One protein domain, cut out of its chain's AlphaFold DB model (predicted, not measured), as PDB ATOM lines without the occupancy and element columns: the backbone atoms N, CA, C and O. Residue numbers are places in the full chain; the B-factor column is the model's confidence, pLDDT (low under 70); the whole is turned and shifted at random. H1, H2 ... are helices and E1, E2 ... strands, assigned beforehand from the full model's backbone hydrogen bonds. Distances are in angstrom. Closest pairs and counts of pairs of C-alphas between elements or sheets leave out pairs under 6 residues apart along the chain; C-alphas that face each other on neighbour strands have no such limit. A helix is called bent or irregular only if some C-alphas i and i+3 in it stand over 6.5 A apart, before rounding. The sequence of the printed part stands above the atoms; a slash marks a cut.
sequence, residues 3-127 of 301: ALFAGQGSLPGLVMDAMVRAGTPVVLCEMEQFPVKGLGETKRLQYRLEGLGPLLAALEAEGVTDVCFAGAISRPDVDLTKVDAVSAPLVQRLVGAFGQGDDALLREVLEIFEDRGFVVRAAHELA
ATOM      1  N   ALA A   3     -99.399  80.815   6.971       97.88
ATOM      2  CA  ALA A   3     -98.323  81.768   7.219       97.88
ATOM      3  C   ALA A   3     -98.628  82.603   8.467       97.88
ATOM      4  O   ALA A   3     -99.644  83.295   8.540       97.88
ATOM      5  N   LEU A   4     -97.750  82.513   9.464       96.94
ATOM      6  CA  LEU A   4     -97.848  83.278  10.701       96.94
ATOM      7  C   LEU A   4     -96.957  84.514  10.598       96.94
ATOM      8  O   LEU A   4     -95.736  84.402  10.679       96.94
ATOM      9  N   PHE A   5     -97.570  85.681  10.457       96.00
ATOM     10  CA  PHE A   5     -96.916  86.980  10.549       96.00
ATOM     11  C   PHE A   5     -96.714  87.341  12.016       96.00
ATOM     12  O   PHE A   5     -97.650  87.753  12.704       96.00
ATOM     13  N   ALA A   6     -95.496  87.130  12.505       94.06
ATOM     14  CA  ALA A   6     -95.164  87.268  13.912       94.06
ATOM     15  C   ALA A   6     -94.557  88.643  14.220       94.06
ATOM     16  O   ALA A   6     -93.499  89.006  13.704       94.06
ATOM     17  N   GLY A   7     -95.222  89.374  15.108       91.69
ATOM     18  CA  GLY A   7     -94.691  90.525  15.825       91.69
ATOM     19  C   GLY A   7     -94.103  90.138  17.184       91.69
ATOM     20  O   GLY A   7     -93.842  88.973  17.486       91.69
ATOM     21  N   GLN A   8     -93.903  91.131  18.041       87.75
ATOM     22  CA  GLN A   8     -93.359  90.956  19.385       87.75
ATOM     23  C   GLN A   8     -94.413  90.444  20.382       87.75
ATOM     24  O   GLN A   8     -95.622  90.557  20.171       87.75
ATOM     25  N   GLY A   9     -93.940  89.921  21.516       87.56
ATOM     26  CA  GLY A   9     -94.779  89.394  22.595       87.56
ATOM     27  C   GLY A   9     -94.964  87.875  22.540       87.56
ATOM     28  O   GLY A   9     -94.335  87.178  21.747       87.56
ATOM     29  N   SER A  10     -95.814  87.349  23.422       90.25
ATOM     30  CA  SER A  10     -96.032  85.903  23.586       90.25
ATOM     31  C   SER A  10     -97.092  85.317  22.648       90.25
ATOM     32  O   SER A  10     -97.113  84.104  22.437       90.25
ATOM     33  N   LEU A  11     -97.957  86.153  22.062       93.00
ATOM     34  CA  LEU A  11     -99.076  85.711  21.227       93.00
ATOM     35  C   LEU A  11     -98.653  84.842  20.021       93.00
ATOM     36  O   LEU A  11     -99.273  83.794  19.832       93.00
ATOM     37  N   PRO A  12     -97.592  85.169  19.249       94.50
ATOM     38  CA  PRO A  12     -97.117  84.287  18.179       94.50
ATOM     39  C   PRO A  12     -96.771  82.876  18.662       94.50
ATOM     40  O   PRO A  12     -97.054  81.903  17.969       94.50
ATOM     41  N   GLY A  13     -96.185  82.758  19.860       94.00
ATOM     42  CA  GLY A  13     -95.843  81.470  20.464       94.00
ATOM     43  C   GLY A  13     -97.079  80.640  20.780       94.00
ATOM     44  O   GLY A  13     -97.130  79.462  20.442       94.00
ATOM     45  N   LEU A  14     -98.121  81.271  21.326       94.06
ATOM     46  CA  LEU A  14     -99.386  80.597  21.630       94.06
ATOM     47  C   LEU A  14    -100.099  80.091  20.369       94.06
ATOM     48  O   LEU A  14    -100.629  78.977  20.370       94.06
ATOM     49  N   VAL A  15    -100.082  80.882  19.290       95.44
ATOM     50  CA  VAL A  15    -100.619  80.461  17.987       95.44
ATOM     51  C   VAL A  15     -99.786  79.314  17.417       95.44
ATOM     52  O   VAL A  15    -100.351  78.300  17.008       95.44
ATOM     53  N   MET A  16     -98.455  79.422  17.447       94.94
ATOM     54  CA  MET A  16     -97.558  78.363  16.979       94.94
ATOM     55  C   MET A  16     -97.803  77.047  17.726       94.94
ATOM     56  O   MET A  16     -97.993  76.009  17.096       94.94
ATOM     57  N   ASP A  17     -97.894  77.089  19.055       93.69
ATOM     58  CA  ASP A  17     -98.183  75.921  19.888       93.69
ATOM     59  C   ASP A  17     -99.533  75.280  19.536       93.69
ATOM     60  O   ASP A  17     -99.667  74.051  19.530       93.69
ATOM     61  N   ALA A  18    -100.549  76.093  19.233       94.88
ATOM     62  CA  ALA A  18    -101.847  75.597  18.788       94.88
ATOM     63  C   ALA A  18    -101.752  74.901  17.422       94.88
ATOM     64  O   ALA A  18    -102.308  73.813  17.257       94.88
ATOM     65  N   MET A  19    -100.993  75.465  16.479       95.00
ATOM     66  CA  MET A  19    -100.781  74.865  15.158       95.00
ATOM     67  C   MET A  19     -99.979  73.567  15.228       95.00
ATOM     68  O   MET A  19    -100.349  72.590  14.574       95.00
ATOM     69  N   VAL A  20     -98.948  73.515  16.076       93.06
ATOM     70  CA  VAL A  20     -98.174  72.294  16.342       93.06
ATOM     71  C   VAL A  20     -99.082  71.196  16.899       93.06
ATOM     72  O   VAL A  20     -99.067  70.077  16.385       93.06
ATOM     73  N   ARG A  21     -99.930  71.506  17.891       93.50
ATOM     74  CA  ARG A  21    -100.909  70.544  18.434       93.50
ATOM     75  C   ARG A  21    -101.920  70.072  17.388       93.50
ATOM     76  O   ARG A  21    -102.310  68.908  17.412       93.50
ATOM     77  N   ALA A  22    -102.334  70.956  16.484       94.06
ATOM     78  CA  ALA A  22    -103.253  70.639  15.394       94.06
ATOM     79  C   ALA A  22    -102.580  69.919  14.208       94.06
ATOM     80  O   ALA A  22    -103.270  69.532  13.267       94.06
ATOM     81  N   GLY A  23    -101.251  69.758  14.212       94.25
ATOM     82  CA  GLY A  23    -100.502  69.189  13.088       94.25
ATOM     83  C   GLY A  23    -100.557  70.042  11.815       94.25
ATOM     84  O   GLY A  23    -100.403  69.512  10.716       94.25
ATOM     85  N   THR A  24    -100.804  71.348  11.943       94.19
ATOM     86  CA  THR A  24    -100.911  72.271  10.806       94.19
ATOM     87  C   THR A  24     -99.530  72.833  10.458       94.19
ATOM     88  O   THR A  24     -98.907  73.455  11.318       94.19
ATOM     89  N   PRO A  25     -99.023  72.658   9.220       94.62
ATOM     90  CA  PRO A  25     -97.751  73.245   8.810       94.62
ATOM     91  C   PRO A  25     -97.803  74.776   8.814       94.62
ATOM     92  O   PRO A  25     -98.746  75.364   8.271       94.62
ATOM     93  N   VAL A  26     -96.764  75.395   9.380       96.12
ATOM     94  CA  VAL A  26     -96.625  76.851   9.497       96.12
ATOM     95  C   VAL A  26     -95.361  77.326   8.783       96.12
ATOM     96  O   VAL A  26     -94.288  76.743   8.945       96.12
ATOM     97  N   VAL A  27     -95.488  78.414   8.029       96.62
ATOM     98  CA  VAL A  27     -94.373  79.258   7.595       96.62
ATOM     99  C   VAL A  27     -94.367  80.497   8.479       96.62
ATOM    100  O   VAL A  27     -95.373  81.193   8.592       96.62
ATOM    101  N   LEU A  28     -93.250  80.762   9.147       96.12
ATOM    102  CA  LEU A  28     -93.100  81.929  10.005       96.12
ATOM    103  C   LEU A  28     -92.634  83.126   9.172       96.12
ATOM    104  O   LEU A  28     -91.539  83.103   8.615       96.12
ATOM    105  N   CYS A  29     -93.442  84.174   9.110       95.94
ATOM    106  CA  CYS A  29     -93.106  85.435   8.466       95.94
ATOM    107  C   CYS A  29     -92.693  86.452   9.532       95.94
ATOM    108  O   CYS A  29     -93.476  86.756  10.430       95.94
ATOM    109  N   GLU A  30     -91.479  86.987   9.434       92.94
ATOM    110  CA  GLU A  30     -90.977  88.000  10.367       92.94
ATOM    111  C   GLU A  30     -90.400  89.197   9.612       92.94
ATOM    112  O   GLU A  30     -89.729  89.050   8.588       92.94
ATOM    113  N   MET A  31     -90.669  90.399  10.112       91.88
ATOM    114  CA  MET A  31     -90.091  91.606   9.532       91.88
ATOM    115  C   MET A  31     -88.619  91.703   9.911       91.88
ATOM    116  O   MET A  31     -88.275  91.590  11.085       91.88
ATOM    117  N   GLU A  32     -87.748  92.003   8.950       91.94
ATOM    118  CA  GLU A  32     -86.305  92.135   9.206       91.94
ATOM    119  C   GLU A  32     -85.984  93.182  10.285       91.94
ATOM    120  O   GLU A  32     -85.035  93.025  11.049       91.94
ATOM    121  N   GLN A  33     -86.782  94.252  10.360       89.44
ATOM    122  CA  GLN A  33     -86.636  95.315  11.361       89.44
ATOM    123  C   GLN A  33     -87.064  94.874  12.769       89.44
ATOM    124  O   GLN A  33     -86.633  95.478  13.751       89.44
ATOM    125  N   PHE A  34     -87.889  93.828  12.879       88.62
ATOM    126  CA  PHE A  34     -88.490  93.364  14.129       88.62
ATOM    127  C   PHE A  34     -88.413  91.829  14.241       88.62
ATOM    128  O   PHE A  34     -89.446  91.161  14.254       88.62
ATOM    129  N   PRO A  35     -87.202  91.246  14.313       86.12
ATOM    130  CA  PRO A  35     -87.035  89.797  14.339       86.12
ATOM    131  C   PRO A  35     -87.636  89.177  15.607       86.12
ATOM    132  O   PRO A  35     -87.493  89.721  16.710       86.12
ATOM    133  N   VAL A  36     -88.242  87.995  15.469       87.50
ATOM    134  CA  VAL A  36     -88.908  87.292  16.575       87.50
ATOM    135  C   VAL A  36     -88.069  86.132  17.104       87.50
ATOM    136  O   VAL A  36     -87.548  85.286  16.368       87.50
ATOM    137  N   LYS A  37     -87.953  86.071  18.432       84.94
ATOM    138  CA  LYS A  37     -87.194  85.042  19.159       84.94
ATOM    139  C   LYS A  37     -88.131  83.978  19.731       84.94
ATOM    140  O   LYS A  37     -89.303  84.238  19.963       84.94
ATOM    141  N   GLY A  38     -87.598  82.785  19.997       82.44
ATOM    142  CA  GLY A  38     -88.292  81.775  20.810       82.44
ATOM    143  C   GLY A  38     -89.374  80.944  20.107       82.44
ATOM    144  O   GLY A  38     -90.103  80.241  20.789       82.44
ATOM    145  N   LEU A  39     -89.464  80.970  18.771       84.50
ATOM    146  CA  LEU A  39     -90.466  80.208  17.992       84.50
ATOM    147  C   LEU A  39     -89.911  78.933  17.325       84.50
ATOM    148  O   LEU A  39     -90.442  78.459  16.322       84.50
ATOM    149  N   GLY A  40     -88.813  78.396  17.867       78.00
ATOM    150  CA  GLY A  40     -88.189  77.157  17.396       78.00
ATOM    151  C   GLY A  40     -87.653  77.194  15.957       78.00
ATOM    152  O   GLY A  40     -87.561  78.248  15.312       78.00
ATOM    153  N   GLU A  41     -87.284  76.008  15.468       80.69
ATOM    154  CA  GLU A  41     -86.821  75.755  14.099       80.69
ATOM    155  C   GLU A  41     -88.020  75.486  13.177       80.69
ATOM    156  O   GLU A  41     -88.331  74.353  12.825       80.69
ATOM    157  N   THR A  42     -88.725  76.555  12.810       85.38
ATOM    158  CA  THR A  42     -89.774  76.543  11.775       85.38
ATOM    159  C   THR A  42     -89.236  77.215  10.515       85.38
ATOM    160  O   THR A  42     -88.361  78.075  10.608       85.38
ATOM    161  N   LYS A  43     -89.739  76.854   9.328       92.38
ATOM    162  CA  LYS A  43     -89.380  77.550   8.084       92.38
ATOM    163  C   LYS A  43     -89.705  79.040   8.207       92.38
ATOM    164  O   LYS A  43     -90.825  79.386   8.574       92.38
ATOM    165  N   ARG A  44     -88.736  79.905   7.891       93.81
ATOM    166  CA  ARG A  44     -88.859  81.361   8.038       93.81
ATOM    167  C   ARG A  44     -88.801  82.071   6.695       93.81
ATOM    168  O   ARG A  44     -87.958  81.740   5.864       93.81
ATOM    169  N   LEU A  45     -89.652  83.074   6.533       95.00
ATOM    170  CA  LEU A  45     -89.575  84.071   5.475       95.00
ATOM    171  C   LEU A  45     -89.379  85.436   6.128       95.00
ATOM    172  O   LEU A  45     -90.269  85.953   6.801       95.00
ATOM    173  N   GLN A  46     -88.191  85.999   5.944       94.00
ATOM    174  CA  GLN A  46     -87.912  87.367   6.357       94.00
ATOM    175  C   GLN A  46     -88.358  88.324   5.261       94.00
ATOM    176  O   GLN A  46     -88.200  88.025   4.075       94.00
ATOM    177  N   TYR A  47     -88.941  89.452   5.653       93.56
ATOM    178  CA  TYR A  47     -89.425  90.436   4.696       93.56
ATOM    179  C   TYR A  47     -89.276  91.869   5.194       93.56
ATOM    180  O   TYR A  47     -89.110  92.145   6.385       93.56
ATOM    181  N   ARG A  48     -89.400  92.797   4.247       92.31
ATOM    182  CA  ARG A  48     -89.605  94.219   4.509       92.31
ATOM    183  C   ARG A  48     -90.822  94.718   3.738       92.31
ATOM    184  O   ARG A  48     -91.208  94.097   2.748       92.31
ATOM    185  N   LEU A  49     -91.399  95.849   4.150       88.31
ATOM    186  CA  LEU A  49     -92.546  96.426   3.435       88.31
ATOM    187  C   LEU A  49     -92.198  96.834   1.999       88.31
ATOM    188  O   LEU A  49     -93.049  96.730   1.119       88.31
ATOM    189  N   GLU A  50     -90.952  97.239   1.736       91.88
ATOM    190  CA  GLU A  50     -90.498  97.607   0.390       91.88
ATOM    191  C   GLU A  50     -90.552  96.432  -0.605       91.88
ATOM    192  O   GLU A  50     -90.621  96.667  -1.810       91.88
ATOM    193  N   GLY A  51     -90.542  95.193  -0.094       91.75
ATOM    194  CA  GLY A  51     -90.558  93.939  -0.849       91.75
ATOM    195  C   GLY A  51     -91.793  93.074  -0.583       91.75
ATOM    196  O   GLY A  51     -91.697  91.843  -0.595       91.75
ATOM    197  N   LEU A  52     -92.949  93.687  -0.309       92.62
ATOM    198  CA  LEU A  52     -94.189  92.960  -0.014       92.62
ATOM    199  C   LEU A  52     -94.674  92.096  -1.197       92.62
ATOM    200  O   LEU A  52     -95.168  90.992  -0.992       92.62
ATOM    201  N   GLY A  53     -94.491  92.547  -2.439       94.12
ATOM    202  CA  GLY A  53     -94.847  91.795  -3.645       94.12
ATOM    203  C   GLY A  53     -94.121  90.444  -3.751       94.12
ATOM    204  O   GLY A  53     -94.791  89.413  -3.860       94.12
ATOM    205  N   PRO A  54     -92.775  90.417  -3.687       94.62
ATOM    206  CA  PRO A  54     -91.999  89.180  -3.610       94.62
ATOM    207  C   PRO A  54     -92.387  88.256  -2.450       94.62
ATOM    208  O   PRO A  54     -92.420  87.041  -2.642       94.62
ATOM    209  N   LEU A  55     -92.720  88.801  -1.272       95.81
ATOM    210  CA  LEU A  55     -93.198  87.998  -0.143       95.81
ATOM    211  C   LEU A  55     -94.499  87.266  -0.486       95.81
ATOM    212  O   LEU A  55     -94.585  86.059  -0.280       95.81
ATOM    213  N   LEU A  56     -95.491  87.974  -1.033       96.12
ATOM    214  CA  LEU A  56     -96.774  87.374  -1.417       96.12
ATOM    215  C   LEU A  56     -96.574  86.258  -2.455       96.12
ATOM    216  O   LEU A  56     -97.114  85.168  -2.296       96.12
ATOM    217  N   ALA A  57     -95.717  86.485  -3.455       95.31
ATOM    218  CA  ALA A  57     -95.376  85.464  -4.447       95.31
ATOM    219  C   ALA A  57     -94.660  84.247  -3.829       95.31
ATOM    220  O   ALA A  57     -94.905  83.110  -4.235       95.31
ATOM    221  N   ALA A  58     -93.789  84.462  -2.836       96.31
ATOM    222  CA  ALA A  58     -93.146  83.373  -2.108       96.31
ATOM    223  C   ALA A  58     -94.176  82.539  -1.329       96.31
ATOM    224  O   ALA A  58     -94.127  81.317  -1.384       96.31
ATOM    225  N   LEU A  59     -95.143  83.178  -0.666       97.38
ATOM    226  CA  LEU A  59     -96.221  82.482   0.046       97.38
ATOM    227  C   LEU A  59     -97.093  81.638  -0.893       97.38
ATOM    228  O   LEU A  59     -97.382  80.481  -0.583       97.38
ATOM    229  N   GLU A  60     -97.454  82.179  -2.059       96.25
ATOM    230  CA  GLU A  60     -98.185  81.446  -3.102       96.25
ATOM    231  C   GLU A  60     -97.396  80.203  -3.564       96.25
ATOM    232  O   GLU A  60     -97.947  79.103  -3.639       96.25
ATOM    233  N   ALA A  61     -96.087  80.346  -3.808       95.94
ATOM    234  CA  ALA A  61     -95.217  79.243  -4.225       95.94
ATOM    235  C   ALA A  61     -95.054  78.151  -3.148       95.94
ATOM    236  O   ALA A  61     -94.875  76.978  -3.479       95.94
ATOM    237  N   GLU A  62     -95.145  78.522  -1.870       95.06
ATOM    238  CA  GLU A  62     -95.142  77.595  -0.732       95.06
ATOM    239  C   GLU A  62     -96.483  76.866  -0.534       95.06
ATOM    240  O   GLU A  62     -96.575  75.946   0.281       95.06
ATOM    241  N   GLY A  63     -97.531  77.243  -1.274       96.00
ATOM    242  CA  GLY A  63     -98.870  76.678  -1.106       96.00
ATOM    243  C   GLY A  63     -99.555  77.143   0.183       96.00
ATOM    244  O   GLY A  63    -100.370  76.413   0.760       96.00
ATOM    245  N   VAL A  64     -99.205  78.340   0.662       97.81
ATOM    246  CA  VAL A  64     -99.907  79.000   1.767       97.81
ATOM    247  C   VAL A  64    -101.320  79.357   1.315       97.81
ATOM    248  O   VAL A  64    -101.532  79.849   0.212       97.81
ATOM    249  N   THR A  65    -102.288  79.093   2.185       97.12
ATOM    250  CA  THR A  65    -103.719  79.333   1.937       97.12
ATOM    251  C   THR A  65    -104.320  80.267   2.974       97.12
ATOM    252  O   THR A  65    -105.225  81.037   2.669       97.12
ATOM    253  N   ASP A  66    -103.796  80.213   4.194       98.06
ATOM    254  CA  ASP A  66    -104.290  80.952   5.342       98.06
ATOM    255  C   ASP A  66    -103.155  81.825   5.891       98.06
ATOM    256  O   ASP A  66    -102.000  81.390   5.940       98.06
ATOM    257  N   VAL A  67    -103.479  83.033   6.341       97.94
ATOM    258  CA  VAL A  67    -102.535  83.948   6.998       97.94
ATOM    259  C   VAL A  67    -103.066  84.351   8.366       97.94
ATOM    260  O   VAL A  67    -104.265  84.544   8.535       97.94
ATOM    261  N   CYS A  68    -102.184  84.481   9.350       97.19
ATOM    262  CA  CYS A  68    -102.521  84.991  10.677       97.19
ATOM    263  C   CYS A  68    -101.499  86.042  11.080       97.19
ATOM    264  O   CYS A  68    -100.297  85.792  11.001       97.19
ATOM    265  N   PHE A  69    -101.974  87.181  11.568       95.25
ATOM    266  CA  PHE A  69    -101.142  88.226  12.153       95.25
ATOM    267  C   PHE A  69    -101.223  88.109  13.669       95.25
ATOM    268  O   PHE A  69    -102.315  88.035  14.229       95.25
ATOM    269  N   ALA A  70    -100.076  88.021  14.336       94.00
ATOM    270  CA  ALA A  70    -100.043  87.826  15.777       94.00
ATOM    271  C   ALA A  70     -98.866  88.578  16.394       94.00
ATOM    272  O   ALA A  70     -97.746  88.496  15.902       94.00
ATOM    273  N   GLY A  71     -99.109  89.256  17.513       90.12
ATOM    274  CA  GLY A  71     -98.093  90.020  18.236       90.12
ATOM    275  C   GLY A  71     -98.052  91.496  17.849       90.12
ATOM    276  O   GLY A  71     -98.626  91.923  16.850       90.12
ATOM    277  N   ALA A  72     -97.370  92.285  18.676       84.81
ATOM    278  CA  ALA A  72     -97.244  93.721  18.480       84.81
ATOM    279  C   ALA A  72     -96.260  94.025  17.346       84.81
ATOM    280  O   ALA A  72     -95.128  93.535  17.346       84.81
ATOM    281  N   ILE A  73     -96.671  94.865  16.400       77.38
ATOM    282  CA  ILE A  73     -95.812  95.343  15.318       77.38
ATOM    283  C   ILE A  73     -95.652  96.849  15.484       77.38
ATOM    284  O   ILE A  73     -96.628  97.595  15.482       77.38
ATOM    285  N   SER A  74     -94.409  97.298  15.630       77.00
ATOM    286  CA  SER A  74     -94.093  98.721  15.547       77.00
ATOM    287  C   SER A  74     -94.153  99.169  14.094       77.00
ATOM    288  O   SER A  74     -93.795  98.413  13.191       77.00
ATOM    289  N   ARG A  75     -94.558 100.419  13.854       79.31
ATOM    290  CA  ARG A  75     -94.550 100.982  12.500       79.31
ATOM    291  C   ARG A  75     -93.112 100.959  11.946       79.31
ATOM    292  O   ARG A  75     -92.233 101.559  12.566       79.31
ATOM    293  N   PRO A  76     -92.846 100.253  10.834       82.88
ATOM    294  CA  PRO A  76     -91.519 100.207  10.234       82.88
ATOM    295  C   PRO A  76     -91.181 101.510   9.516       82.88
ATOM    296  O   PRO A  76     -92.042 102.133   8.893       82.88
ATOM    297  N   ASP A  77     -89.896 101.851   9.496       84.69
ATOM    298  CA  ASP A  77     -89.385 102.840   8.552       84.69
ATOM    299  C   ASP A  77     -89.385 102.244   7.141       84.69
ATOM    300  O   ASP A  77     -88.784 101.188   6.914       84.69
ATOM    301  N   VAL A  78     -90.043 102.929   6.202       85.00
ATOM    302  CA  VAL A  78     -90.146 102.513   4.797       85.00
ATOM    303  C   VAL A  78     -89.281 103.413   3.926       85.00
ATOM    304  O   VAL A  78     -89.511 104.620   3.825       85.00
ATOM    305  N   ASP A  79     -88.306 102.818   3.246       88.69
ATOM    306  CA  ASP A  79     -87.484 103.513   2.262       88.69
ATOM    307  C   ASP A  79     -88.129 103.421   0.873       88.69
ATOM    308  O   ASP A  79     -87.935 102.453   0.135       88.69
ATOM    309  N   LEU A  80     -88.887 104.456   0.494       87.00
ATOM    310  CA  LEU A  80     -89.601 104.504  -0.788       87.00
ATOM    311  C   LEU A  80     -88.684 104.350  -2.016       87.00
ATOM    312  O   LEU A  80     -89.165 103.988  -3.087       87.00
ATOM    313  N   THR A  81     -87.372 104.588  -1.883       90.50
ATOM    314  CA  THR A  81     -86.411 104.418  -2.988       90.50
ATOM    315  C   THR A  81     -86.053 102.958  -3.263       90.50
ATOM    316  O   THR A  81     -85.556 102.643  -4.344       90.50
ATOM    317  N   LYS A  82     -86.315 102.063  -2.304       91.50
ATOM    318  CA  LYS A  82     -86.033 100.624  -2.395       91.50
ATOM    319  C   LYS A  82     -87.257  99.790  -2.755       91.50
ATOM    320  O   LYS A  82     -87.142  98.573  -2.862       91.50
ATOM    321  N   VAL A  83     -88.411 100.431  -2.928       91.19
ATOM    322  CA  VAL A  83     -89.662  99.750  -3.259       91.19
ATOM    323  C   VAL A  83     -89.580  99.219  -4.684       91.19
ATOM    324  O   VAL A  83     -89.370  99.975  -5.636       91.19
ATOM    325  N   ASP A  84     -89.739  97.907  -4.833       90.81
ATOM    326  CA  ASP A  84     -89.743  97.284  -6.151       90.81
ATOM    327  C   ASP A  84     -91.036  97.603  -6.927       90.81
ATOM    328  O   ASP A  84     -92.052  98.013  -6.363       90.81
ATOM    329  N   ALA A  85     -91.016  97.412  -8.248       91.44
ATOM    330  CA  ALA A  85     -92.139  97.774  -9.115       91.44
ATOM    331  C   ALA A  85     -93.442  97.006  -8.814       91.44
ATOM    332  O   ALA A  85     -94.526  97.529  -9.067       91.44
ATOM    333  N   VAL A  86     -93.348  95.780  -8.287       91.75
ATOM    334  CA  VAL A  86     -94.505  94.946  -7.919       91.75
ATOM    335  C   VAL A  86     -95.068  95.391  -6.568       91.75
ATOM    336  O   VAL A  86     -96.284  95.418  -6.384       91.75
ATOM    337  N   SER A  87     -94.192  95.776  -5.640       93.06
ATOM    338  CA  SER A  87     -94.543  96.276  -4.309       93.06
ATOM    339  C   SER A  87     -95.037  97.725  -4.324       93.06
ATOM    340  O   SER A  87     -95.822  98.096  -3.456       93.06
ATOM    341  N   ALA A  88     -94.643  98.537  -5.309       92.88
ATOM    342  CA  ALA A  88     -95.005  99.954  -5.422       92.88
ATOM    343  C   ALA A  88     -96.505 100.261  -5.221       92.88
ATOM    344  O   ALA A  88     -96.809 101.089  -4.357       92.88
ATOM    345  N   PRO A  89     -97.455  99.612  -5.926       92.56
ATOM    346  CA  PRO A  89     -98.880  99.861  -5.697       92.56
ATOM    347  C   PRO A  89     -99.346  99.442  -4.294       92.56
ATOM    348  O   PRO A  89    -100.200 100.108  -3.715       92.56
ATOM    349  N   LEU A  90     -98.774  98.377  -3.720       92.81
ATOM    350  CA  LEU A  90     -99.127  97.900  -2.378       92.81
ATOM    351  C   LEU A  90     -98.646  98.877  -1.301       92.81
ATOM    352  O   LEU A  90     -99.403  99.262  -0.415       92.81
ATOM    353  N   VAL A  91     -97.400  99.341  -1.413       89.81
ATOM    354  CA  VAL A  91     -96.822 100.325  -0.490       89.81
ATOM    355  C   VAL A  91     -97.576 101.652  -0.571       89.81
ATOM    356  O   VAL A  91     -97.823 102.266   0.461       89.81
ATOM    357  N   GLN A  92     -98.000 102.086  -1.762       88.56
ATOM    358  CA  GLN A  92     -98.817 103.297  -1.908       88.56
ATOM    359  C   GLN A  92    -100.168 103.194  -1.188       88.56
ATOM    360  O   GLN A  92    -100.571 104.164  -0.545       88.56
ATOM    361  N   ARG A  93    -100.836 102.035  -1.253       90.81
ATOM    362  CA  ARG A  93    -102.076 101.770  -0.505       90.81
ATOM    363  C   ARG A  93    -101.850 101.886   1.005       90.81
ATOM    364  O   ARG A  93    -102.502 102.699   1.656       90.81
ATOM    365  N   LEU A  94    -100.841 101.185   1.528       87.94
ATOM    366  CA  LEU A  94    -100.464 101.252   2.948       87.94
ATOM    367  C   LEU A  94    -100.128 102.686   3.390       87.94
ATOM    368  O   LEU A  94    -100.566 103.134   4.450       87.94
ATOM    369  N   VAL A  95     -99.402 103.438   2.554       84.50
ATOM    370  CA  VAL A  95     -99.059 104.835   2.842       84.50
ATOM    371  C   VAL A  95    -100.289 105.741   2.886       84.50
ATOM    372  O   VAL A  95    -100.374 106.613   3.751       84.50
ATOM    373  N   GLY A  96    -101.259 105.528   1.994       84.81
ATOM    374  CA  GLY A  96    -102.532 106.254   1.999       84.81
ATOM    375  C   GLY A  96    -103.385 105.978   3.243       84.81
ATOM    376  O   GLY A  96    -104.078 106.880   3.725       84.81
ATOM    377  N   ALA A  97    -103.302 104.765   3.794       84.12
ATOM    378  CA  ALA A  97    -104.003 104.383   5.016       84.12
ATOM    379  C   ALA A  97    -103.363 104.972   6.289       84.12
ATOM    380  O   ALA A  97    -104.081 105.278   7.238       84.12
ATOM    381  N   PHE A  98    -102.047 105.240   6.308       78.06
ATOM    382  CA  PHE A  98    -101.364 105.795   7.493       78.06
ATOM    383  C   PHE A  98    -101.972 107.101   8.019       78.06
ATOM    384  O   PHE A  98    -101.934 107.354   9.223       78.06
ATOM    385  N   GLY A  99    -102.501 107.946   7.131       72.12
ATOM    386  CA  GLY A  99    -103.110 109.223   7.511       72.12
ATOM    387  C   GLY A  99    -104.477 109.098   8.192       72.12
ATOM    388  O   GLY A  99    -105.011 110.113   8.631       72.12
ATOM    389  N   GLN A 100    -105.048 107.890   8.257       76.38
ATOM    390  CA  GLN A 100    -106.436 107.640   8.658       76.38
ATOM    391  C   GLN A 100    -106.576 106.905  10.004       76.38
ATOM    392  O   GLN A 100    -107.699 106.641  10.417       76.38
ATOM    393  N   GLY A 101    -105.467 106.599  10.688       74.75
ATOM    394  CA  GLY A 101    -105.457 105.856  11.958       74.75
ATOM    395  C   GLY A 101    -104.908 104.431  11.820       74.75
ATOM    396  O   GLY A 101    -104.633 103.963  10.712       74.75
ATOM    397  N   ASP A 102    -104.704 103.747  12.949       76.94
ATOM    398  CA  ASP A 102    -104.165 102.375  12.964       76.94
ATOM    399  C   ASP A 102    -105.187 101.356  12.439       76.94
ATOM    400  O   ASP A 102    -104.832 100.496  11.632       76.94
ATOM    401  N   ASP A 103    -106.465 101.502  12.800       78.81
ATOM    402  CA  ASP A 103    -107.537 100.599  12.364       78.81
ATOM    403  C   ASP A 103    -107.662 100.571  10.823       78.81
ATOM    404  O   ASP A 103    -107.837  99.511  10.215       78.81
ATOM    405  N   ALA A 104    -107.513 101.732  10.171       82.19
ATOM    406  CA  ALA A 104    -107.534 101.851   8.712       82.19
ATOM    407  C   ALA A 104    -106.322 101.170   8.058       82.19
ATOM    408  O   ALA A 104    -106.468 100.471   7.055       82.19
ATOM    409  N   LEU A 105    -105.130 101.338   8.640       84.81
ATOM    410  CA  LEU A 105    -103.913 100.680   8.167       84.81
ATOM    411  C   LEU A 105    -104.017  99.155   8.272       84.81
ATOM    412  O   LEU A 105    -103.657  98.454   7.329       84.81
ATOM    413  N   LEU A 106    -104.494  98.638   9.403       86.06
ATOM    414  CA  LEU A 106    -104.632  97.197   9.612       86.06
ATOM    415  C   LEU A 106    -105.631  96.589   8.628       86.06
ATOM    416  O   LEU A 106    -105.345  95.543   8.046       86.06
ATOM    417  N   ARG A 107    -106.757  97.269   8.375       88.81
ATOM    418  CA  ARG A 107    -107.726  96.849   7.355       88.81
ATOM    419  C   ARG A 107    -107.099  96.786   5.963       88.81
ATOM    420  O   ARG A 107    -107.254  95.780   5.281       88.81
ATOM    421  N   GLU A 108    -106.334  97.807   5.584       91.81
ATOM    422  CA  GLU A 108    -105.633  97.844   4.295       91.81
ATOM    423  C   GLU A 108    -104.632  96.686   4.151       91.81
ATOM    424  O   GLU A 108    -104.528  96.072   3.089       91.81
ATOM    425  N   VAL A 109    -103.920  96.337   5.231       91.19
ATOM    426  CA  VAL A 109    -103.057  95.147   5.248       91.19
ATOM    427  C   VAL A 109    -103.882  93.897   4.956       91.19
ATOM    428  O   VAL A 109    -103.489  93.127   4.087       91.19
ATOM    429  N   LEU A 110    -105.017  93.693   5.628       92.88
ATOM    430  CA  LEU A 110    -105.849  92.508   5.399       92.88
ATOM    431  C   LEU A 110    -106.341  92.418   3.951       92.88
ATOM    432  O   LEU A 110    -106.178  91.373   3.321       92.88
ATOM    433  N   GLU A 111    -106.850  93.522   3.409       94.50
ATOM    434  CA  GLU A 111    -107.358  93.587   2.035       94.50
ATOM    435  C   GLU A 111    -106.276  93.226   1.005       94.50
ATOM    436  O   GLU A 111    -106.548  92.485   0.064       94.50
ATOM    437  N   ILE A 112    -105.023  93.658   1.202       95.00
ATOM    438  CA  ILE A 112    -103.905  93.296   0.308       95.00
ATOM    439  C   ILE A 112    -103.686  91.775   0.243       95.00
ATOM    440  O   ILE A 112    -103.360  91.245  -0.823       95.00
ATOM    441  N   PHE A 113    -103.834  91.068   1.365       96.06
ATOM    442  CA  PHE A 113    -103.696  89.610   1.400       96.06
ATOM    443  C   PHE A 113    -104.930  88.910   0.818       96.06
ATOM    444  O   PHE A 113    -104.791  87.938   0.070       96.06
ATOM    445  N   GLU A 114    -106.126  89.418   1.097       96.00
ATOM    446  CA  GLU A 114    -107.380  88.880   0.559       96.00
ATOM    447  C   GLU A 114    -107.472  89.045  -0.964       96.00
ATOM    448  O   GLU A 114    -107.893  88.115  -1.654       96.00
ATOM    449  N   ASP A 115    -106.974  90.158  -1.511       95.62
ATOM    450  CA  ASP A 115    -106.866  90.406  -2.957       95.62
ATOM    451  C   ASP A 115    -105.990  89.361  -3.674       95.62
ATOM    452  O   ASP A 115    -106.122  89.141  -4.882       95.62
ATOM    453  N   ARG A 116    -105.090  88.695  -2.937       94.62
ATOM    454  CA  ARG A 116    -104.269  87.573  -3.424       94.62
ATOM    455  C   ARG A 116    -104.888  86.199  -3.172       94.62
ATOM    456  O   ARG A 116    -104.301  85.189  -3.549       94.62
ATOM    457  N   GLY A 117    -106.077  86.145  -2.576       95.50
ATOM    458  CA  GLY A 117    -106.802  84.909  -2.296       95.50
ATOM    459  C   GLY A 117    -106.390  84.207  -1.001       95.50
ATOM    460  O   GLY A 117    -106.798  83.065  -0.790       95.50
ATOM    461  N   PHE A 118    -105.609  84.858  -0.132       97.88
ATOM    462  CA  PHE A 118    -105.324  84.323   1.197       97.88
ATOM    463  C   PHE A 118    -106.536  84.478   2.116       97.88
ATOM    464  O   PHE A 118    -107.203  85.513   2.125       97.88
ATOM    465  N   VAL A 119    -106.793  83.467   2.944       97.25
ATOM    466  CA  VAL A 119    -107.797  83.551   4.009       97.25
ATOM    467  C   VAL A 119    -107.144  84.117   5.263       97.25
ATOM    468  O   VAL A 119    -106.273  83.480   5.859       97.25
ATOM    469  N   VAL A 120    -107.574  85.300   5.693       96.81
ATOM    470  CA  VAL A 120    -107.127  85.885   6.962       96.81
ATOM    471  C   VAL A 120    -107.814  85.161   8.119       96.81
ATOM    472  O   VAL A 120    -109.041  85.154   8.219       96.81
ATOM    473  N   ARG A 121    -107.013  84.556   8.997       96.69
ATOM    474  CA  ARG A 121    -107.437  83.877  10.226       96.69
ATOM    475  C   ARG A 121    -107.098  84.714  11.437       96.69
ATOM    476  O   ARG A 121    -105.976  85.208  11.561       96.69
ATOM    477  N   ALA A 122    -108.045  84.800  12.360       95.12
ATOM    478  CA  ALA A 122    -107.798  85.461  13.625       95.12
ATOM    479  C   ALA A 122    -106.990  84.568  14.570       95.12
ATOM    480  O   ALA A 122    -107.177  83.349  14.613       95.12
ATOM    481  N   ALA A 123    -106.138  85.169  15.403       95.56
ATOM    482  CA  ALA A 123    -105.333  84.415  16.365       95.56
ATOM    483  C   ALA A 123    -106.198  83.537  17.289       95.56
ATOM    484  O   ALA A 123    -105.841  82.396  17.568       95.56
ATOM    485  N   HIS A 124    -107.366  84.030  17.711       94.56
ATOM    486  CA  HIS A 124    -108.299  83.296  18.567       94.56
ATOM    487  C   HIS A 124    -109.068  82.178  17.841       94.56
ATOM    488  O   HIS A 124    -109.484  81.221  18.485       94.56
ATOM    489  N   GLU A 125    -109.229  82.240  16.514       95.44
ATOM    490  CA  GLU A 125    -109.786  81.122  15.732       95.44
ATOM    491  C   GLU A 125    -108.807  79.942  15.706       95.44
ATOM    492  O   GLU A 125    -109.204  78.780  15.781       95.44
ATOM    493  N   LEU A 126    -107.511  80.255  15.628       96.06
ATOM    494  CA  LEU A 126    -106.422  79.278  15.627       96.06
ATOM    495  C   LEU A 126    -106.080  78.777  17.037       96.06
ATOM    496  O   LEU A 126    -105.654  77.635  17.208       96.06
ATOM    497  N   ALA A 127    -106.280  79.624  18.044       95.56
ATOM    498  CA  ALA A 127    -106.005  79.355  19.447       95.56
ATOM    499  C   ALA A 127    -107.220  79.736  20.328       95.56
ATOM    500  O   ALA A 127    -107.172  80.739  21.045       95.56
TER     501      ALA A 127
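Overview. This is residues 3 to 127 of the 301 residues of an uncharacterized protein of Thalassobium sp. R2A62 (UniProt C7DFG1). A twisted sheet of four parallel strands has H1 on one face and H2 on the other, and a helical hairpin, H3 and H4, packs through H3 on H2, with H4 near edge strand E4. Short H5 touches H1. The 125 printed residues hold five named helices and four named strands in the order E1 H1 E2 E3 H2 E4 H3 H4 H5; the sheet's order is E3 E2 E1 E4, and the class is mixed, helices and strands. The whole is compact, with a radius of gyration of the C-alphas of 14.1 A and spans of 41 by 29 by 23 A.

Arrangement. E1, residues 3 to 6, H1, residues 11 to 21, and E2, residues 26 to 31, form a strand-helix-strand unit, two parallel neighbour strands with a helix between, its crossover right-handed. E3, residues 44 to 47, H2, residues 49 to 61, and E4, residues 66 to 70, form a split unit, also right-handed, with E2 and E1 between its strands. Within hydrogen-bond range are N 5 and O 68 of E1 and E4 at 2.8 A, N 29 and O 4 of E2 and E1 at 2.8 A, and N 45 and O 28 of E3 and E2 at 2.8 A. The sheet is only just strongly twisted, with C-alphas up to 4.5 A off its best plane. H1 and H2 are on opposite faces, at heights over the sheet of 9.4 A and 8.6 A. H2 is irregular: C-alphas 50 and 53 are 8.3 A apart. H3, residues 88 to 98, touches residues 49 to 53 of H2 at a steep tilt of 60 degrees, the closest C-alphas being Glu 50 and Val 91, 6.9 A. H3 and H4, residues 102 to 114, form a hairpin at a shallow tilt of 28 degrees, closest at the C-alphas of Ala 97 and Leu 105, 4.9 A. H4 only grazes the sheet, and so does H5, residues 123 to 126, which touches H1 at the C-alphas of Val 15 and Ala 123, 6.4 A. Every O i to N i+4 pair is within hydrogen-bond range in H1, H3 and H4, and 7 of 9 in H2; H5 is too short for one.

Along the chain. E1 begins at C-alpha 3, (-98.323, 81.768, 7.219). H1 measures 15.5 A, E2 16.1 A, H2 19.0 A, H3 15.5 A and H4 18.6 A. H5 ends at C-alpha 126, (-106.422, 79.278, 15.627).

Size, cuts and confidence. The C-alphas farthest apart, of Arg 21 and Thr 81, are 42.6 A apart. The printed part has no cut. The links E2 to E3 and E4 to H3 are long. No printed residue is under 70 in pLDDT.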